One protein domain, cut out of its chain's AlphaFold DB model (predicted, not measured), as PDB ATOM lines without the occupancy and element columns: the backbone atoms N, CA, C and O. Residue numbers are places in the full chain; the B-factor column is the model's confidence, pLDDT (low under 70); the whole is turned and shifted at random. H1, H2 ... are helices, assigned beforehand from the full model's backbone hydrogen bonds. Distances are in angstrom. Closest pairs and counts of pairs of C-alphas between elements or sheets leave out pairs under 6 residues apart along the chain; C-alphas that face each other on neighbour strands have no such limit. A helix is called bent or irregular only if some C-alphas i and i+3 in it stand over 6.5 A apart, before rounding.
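What this domain is: This is residues 10 to 14, 34 to 52 and 59 to 76 of the 76 residues of an uncharacterized protein of Candidatus Atribacteria bacterium (UniProt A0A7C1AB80). What is the main picture? There is little regular structure: two short helices, H2 and H1, pack together, and the other residues of the three printed pieces belong to no named element, residues 10 to 14 being a separate piece without one. What is it made of? The printed part has 42 residues, with H1 then H2 along the chain, 12 residues in all, and no named strand; the class is all helix. How spread is it? It is only just loose, close to compact, with a radius of gyration of the C-alphas of 11.1 A and spans of 31 by 24 by 14 A.

How they stand to each other: Where is H2, the longest helix? It is residues 67 to 73, and its O i to N i+4 pairs are within hydrogen-bond range. What touches it? H1, residues 41 to 45, touches it; their closest C-alphas, those of Pro 41 and Ile 70, are 5.7 A apart. How is H1's backbone? Its O i to N i+4 count within range is 0 of 1, and O i to N i+3 is 1 of 2.

Where its parts are: Where does H2 run? It spans 9.7 A, from C-alpha 67 at (115.584, 124.374, 200.905). And H1? It spans 7.4 A, from C-alpha 41 at (120.738, 118.003, 197.799), and is neither bent nor irregular, but only just: C-alphas 42 and 45 are 6.0 A apart.

The domain as a whole: How large is it? The two farthest C-alphas, those of Glu 50 and Phe 61, are 30.9 A apart. Where are the cuts? Residues 15 to 33 and 53 to 58 are not printed; the C-alpha gaps are 19.6 A from 14 to 34 and 20.5 A from 52 to 59, the second in the link from H1 to H2. Is confidence low anywhere? No printed residue is under 70.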
ATOM      1  N   GLY A  10     127.545 115.498 206.658       96.06
ATOM      2  CA  GLY A  10     128.769 115.007 207.298       96.06
ATOM      3  C   GLY A  10     129.512 116.105 208.057       96.06
ATOM      4  O   GLY A  10     130.107 115.848 209.101       96.06
ATOM      5  N   PHE A  11     129.418 117.345 207.572       97.38
ATOM      6  CA  PHE A  11     129.967 118.523 208.233       97.38
ATOM      7  C   PHE A  11     128.921 119.192 209.135       97.38
ATOM      8  O   PHE A  11     128.125 120.032 208.712       97.38
ATOM      9  N   THR A  12     128.899 118.790 210.405       97.38
ATOM     10  CA  THR A  12     127.975 119.316 211.417       97.38
ATOM     11  C   THR A  12     128.565 119.214 212.824       97.38
ATOM     12  O   THR A  12     129.539 118.499 213.062       97.38
ATOM     13  N   CYS A  13     127.965 119.919 213.782       96.62
ATOM     14  CA  CYS A  13     128.294 119.762 215.192       96.62
ATOM     15  C   CYS A  13     127.824 118.390 215.692       96.62
ATOM     16  O   CYS A  13     126.670 118.017 215.491       96.62
ATOM     17  N   VAL A  14     128.679 117.671 216.428       97.00
ATOM     18  CA  VAL A  14     128.379 116.332 216.974       97.00
ATOM     19  C   VAL A  14     127.107 116.288 217.836       97.00
ATOM     20  O   VAL A  14     126.449 115.254 217.932       97.00
ATOM     21  N   PRO A  34     131.061 122.183 198.427       96.25
ATOM     22  CA  PRO A  34     132.289 122.820 198.895       96.25
ATOM     23  C   PRO A  34     132.166 124.342 199.066       96.25
ATOM     24  O   PRO A  34     132.863 124.915 199.900       96.25
ATOM     25  N   GLU A  35     131.277 125.000 198.320       96.69
ATOM     26  CA  GLU A  35     131.097 126.453 198.346       96.69
ATOM     27  C   GLU A  35     130.316 126.931 199.576       96.69
ATOM     28  O   GLU A  35     130.618 127.985 200.135       96.69
ATOM     29  N   THR A  36     129.302 126.171 199.999       97.38
ATOM     30  CA  THR A  36     128.383 126.571 201.082       97.38
ATOM     31  C   THR A  36     128.613 125.794 202.373       97.38
ATOM     32  O   THR A  36     128.172 126.221 203.441       97.38
ATOM     33  N   CYS A  37     129.289 124.644 202.288       97.62
ATOM     34  CA  CYS A  37     129.378 123.645 203.349       97.62
ATOM     35  C   CYS A  37     128.002 123.154 203.848       97.62
ATOM     36  O   CYS A  37     127.888 122.630 204.963       97.62
ATOM     37  N   ASN A  38     126.947 123.340 203.051       98.12
ATOM     38  CA  ASN A  38     125.623 122.786 203.302       98.12
ATOM     39  C   ASN A  38     125.504 121.403 202.663       98.12
ATOM     40  O   ASN A  38     126.283 121.033 201.790       98.12
ATOM     41  N   ILE A  39     124.531 120.624 203.129       97.88
ATOM     42  CA  ILE A  39     124.230 119.298 202.581       97.88
ATOM     43  C   ILE A  39     123.968 119.378 201.069       97.88
ATOM     44  O   ILE A  39     123.190 120.221 200.634       97.88
ATOM     45  N   ASP A  40     124.592 118.487 200.299       97.00
ATOM     46  CA  ASP A  40     124.452 118.383 198.841       97.00
ATOM     47  C   ASP A  40     123.090 117.747 198.482       97.00
ATOM     48  O   ASP A  40     122.906 116.544 198.718       97.00
ATOM     49  N   PRO A  41     122.100 118.511 197.963       95.12
ATOM     50  CA  PRO A  41     120.738 118.003 197.799       95.12
ATOM     51  C   PRO A  41     120.610 116.802 196.845       95.12
ATOM     52  O   PRO A  41     119.935 115.846 197.224       95.12
ATOM     53  N   PRO A  42     121.264 116.770 195.661       94.38
ATOM     54  CA  PRO A  42     121.327 115.567 194.822       94.38
ATOM     55  C   PRO A  42     121.742 114.289 195.564       94.38
ATOM     56  O   PRO A  42     121.179 113.222 195.322       94.38
ATOM     57  N   LYS A  43     122.682 114.382 196.511       95.88
ATOM     58  CA  LYS A  43     123.161 113.220 197.280       95.88
ATOM     59  C   LYS A  43     122.202 112.781 198.393       95.88
ATOM     60  O   LYS A  43     122.390 111.701 198.959       95.88
ATOM     61  N   ILE A  44     121.184 113.579 198.727       95.88
ATOM     62  CA  ILE A  44     120.148 113.201 199.703       95.88
ATOM     63  C   ILE A  44     119.310 112.051 199.151       95.88
ATOM     64  O   ILE A  44     119.088 111.074 199.867       95.88
ATOM     65  N   GLU A  45     118.884 112.141 197.887       90.38
ATOM     66  CA  GLU A  45     117.984 111.169 197.249       90.38
ATOM     67  C   GLU A  45     118.554 109.744 197.294       90.38
ATOM     68  O   GLU A  45     117.847 108.801 197.645       90.38
ATOM     69  N   GLU A  46     119.865 109.594 197.085       91.00
ATOM     70  CA  GLU A  46     120.575 108.308 197.170       91.00
ATOM     71  C   GLU A  46     120.536 107.662 198.566       91.00
ATOM     72  O   GLU A  46     120.819 106.471 198.725       91.00
ATOM     73  N   LYS A  47     120.246 108.450 199.607       92.88
ATOM     74  CA  LYS A  47     120.192 108.006 201.008       92.88
ATOM     75  C   LYS A  47     118.766 107.900 201.549       92.88
ATOM     76  O   LYS A  47     118.585 107.444 202.688       92.88
ATOM     77  N   MET A  48     117.761 108.294 200.766       93.25
ATOM     78  CA  MET A  48     116.359 108.190 201.156       93.25
ATOM     79  C   MET A  48     115.895 106.729 201.194       93.25
ATOM     80  O   MET A  48     116.397 105.848 200.501       93.25
ATOM     81  N   SER A  49     114.959 106.444 202.098       91.75
ATOM     82  CA  SER A  49     114.295 105.146 202.230       91.75
ATOM     83  C   SER A  49     113.019 105.322 203.047       91.75
ATOM     84  O   SER A  49     112.916 106.282 203.806       91.75
ATOM     85  N   GLU A  50     112.115 104.343 203.039       90.31
ATOM     86  CA  GLU A  50     110.905 104.364 203.885       90.31
ATOM     87  C   GLU A  50     111.202 104.529 205.393       90.31
ATOM     88  O   GLU A  50     110.347 104.957 206.176       90.31
ATOM     89  N   LYS A  51     112.426 104.188 205.820       90.94
ATOM     90  CA  LYS A  51     112.912 104.326 207.205       90.94
ATOM     91  C   LYS A  51     113.474 105.716 207.518       90.94
ATOM     92  O   LYS A  51     113.685 106.022 208.691       90.94
ATOM     93  N   THR A  52     113.739 106.537 206.507       94.00
ATOM     94  CA  THR A  52     114.193 107.918 206.673       94.00
ATOM     95  C   THR A  52     112.995 108.772 207.060       94.00
ATOM     96  O   THR A  52     112.045 108.894 206.296       94.00
ATOM     97  N   HIS A  59     122.033 125.375 208.164       97.88
ATOM     98  CA  HIS A  59     122.459 126.613 207.500       97.88
ATOM     99  C   HIS A  59     123.875 126.965 207.953       97.88
ATOM    100  O   HIS A  59     124.085 127.754 208.880       97.88
ATOM    101  N   THR A  60     124.852 126.276 207.372       97.88
ATOM    102  CA  THR A  60     126.257 126.375 207.762       97.88
ATOM    103  C   THR A  60     126.757 127.807 207.568       97.88
ATOM    104  O   THR A  60     126.489 128.442 206.554       97.88
ATOM    105  N   PHE A  61     127.437 128.351 208.582       97.06
ATOM    106  CA  PHE A  61     127.922 129.741 208.608       97.06
ATOM    107  C   PHE A  61     126.842 130.820 208.378       97.06
ATOM    108  O   PHE A  61     127.164 131.952 208.029       97.06
ATOM    109  N   GLY A  62     125.562 130.491 208.587       97.31
ATOM    110  CA  GLY A  62     124.439 131.393 208.308       97.31
ATOM    111  C   GLY A  62     124.035 131.451 206.831       97.31
ATOM    112  O   GLY A  62     123.136 132.213 206.484       97.31
ATOM    113  N   ILE A  63     124.657 130.639 205.972       97.94
ATOM    114  CA  ILE A  63     124.307 130.511 204.558       97.94
ATOM    115  C   ILE A  63     123.091 129.581 204.452       97.94
ATOM    116  O   ILE A  63     123.174 128.426 204.885       97.94
ATOM    117  N   PRO A  64     121.956 130.040 203.889       97.75
ATOM    118  CA  PRO A  64     120.787 129.192 203.702       97.75
ATOM    119  C   PRO A  64     121.119 127.956 202.864       97.75
ATOM    120  O   PRO A  64     121.817 128.039 201.858       97.75
ATOM    121  N   ALA A  65     120.598 126.805 203.280       97.81
ATOM    122  CA  ALA A  65     120.651 125.600 202.464       97.81
ATOM    123  C   ALA A  65     119.653 125.719 201.304       97.81
ATOM    124  O   ALA A  65     118.684 126.477 201.397       97.81
ATOM    125  N   GLU A  66     119.842 124.923 200.251       97.00
ATOM    126  CA  GLU A  66     118.940 124.839 199.095       97.00
ATOM    127  C   GLU A  66     117.596 124.180 199.464       97.00
ATOM    128  O   GLU A  66     117.263 123.061 199.063       97.00
ATOM    129  N   MET A  67     116.796 124.890 200.266       97.44
ATOM    130  CA  MET A  67     115.584 124.374 200.905       97.44
ATOM    131  C   MET A  67     114.562 123.860 199.901       97.44
ATOM    132  O   MET A  67     113.862 122.897 200.196       97.44
ATOM    133  N   LYS A  68     114.486 124.458 198.706       97.06
ATOM    134  CA  LYS A  68     113.591 123.977 197.651       97.06
ATOM    135  C   LYS A  68     113.933 122.539 197.252       97.06
ATOM    136  O   LYS A  68     113.048 121.691 197.270       97.06
ATOM    137  N   ARG A  69     115.209 122.258 196.970       96.06
ATOM    138  CA  ARG A  69     115.672 120.922 196.557       96.06
ATOM    139  C   ARG A  69     115.590 119.921 197.708       96.06
ATOM    140  O   ARG A  69     115.175 118.787 197.507       96.06
ATOM    141  N   ILE A  70     115.902 120.354 198.931       96.81
ATOM    142  CA  ILE A  70     115.756 119.512 200.128       96.81
ATOM    143  C   ILE A  70     114.288 119.113 200.346       96.81
ATOM    144  O   ILE A  70     114.002 117.959 200.652       96.81
ATOM    145  N   LEU A  71     113.344 120.044 200.175       96.00
ATOM    146  CA  LEU A  71     111.912 119.759 200.301       96.00
ATOM    147  C   LEU A  71     111.383 118.880 199.164       96.00
ATOM    148  O   LEU A  71     110.459 118.104 199.394       96.00
ATOM    149  N   GLU A  72     111.939 118.994 197.958       94.50
ATOM    150  CA  GLU A  72     111.652 118.075 196.851       94.50
ATOM    151  C   GLU A  72     112.106 116.649 197.206       94.50
ATOM    152  O   GLU A  72     111.289 115.731 197.157       94.50
ATOM    153  N   ALA A  73     113.335 116.485 197.707       92.50
ATOM    154  CA  ALA A  73     113.855 115.200 198.182       92.50
ATOM    155  C   ALA A  73     113.110 114.645 199.415       92.50
ATOM    156  O   ALA A  73     113.140 113.448 199.666       92.50
ATOM    157  N   ALA A  74     112.441 115.490 200.205       92.31
ATOM    158  CA  ALA A  74     111.651 115.066 201.365       92.31
ATOM    159  C   ALA A  74     110.261 114.508 201.004       92.31
ATOM    160  O   ALA A  74     109.559 114.006 201.882       92.31
ATOM    161  N   ARG A  75     109.827 114.677 199.750       88.38
ATOM    162  CA  ARG A  75     108.493 114.285 199.264       88.38
ATOM    163  C   ARG A  75     108.488 112.954 198.508       88.38
ATOM    164  O   ARG A  75     107.411 112.540 198.079       88.38
ATOM    165  N   THR A  76     109.651 112.334 198.325       70.44
ATOM    166  CA  THR A  76     109.819 110.994 197.749       70.44
ATOM    167  C   THR A  76     109.652 109.905 198.802       70.44
ATOM    168  O   THR A  76     109.118 108.840 198.421       70.44
TER     169      THR A  76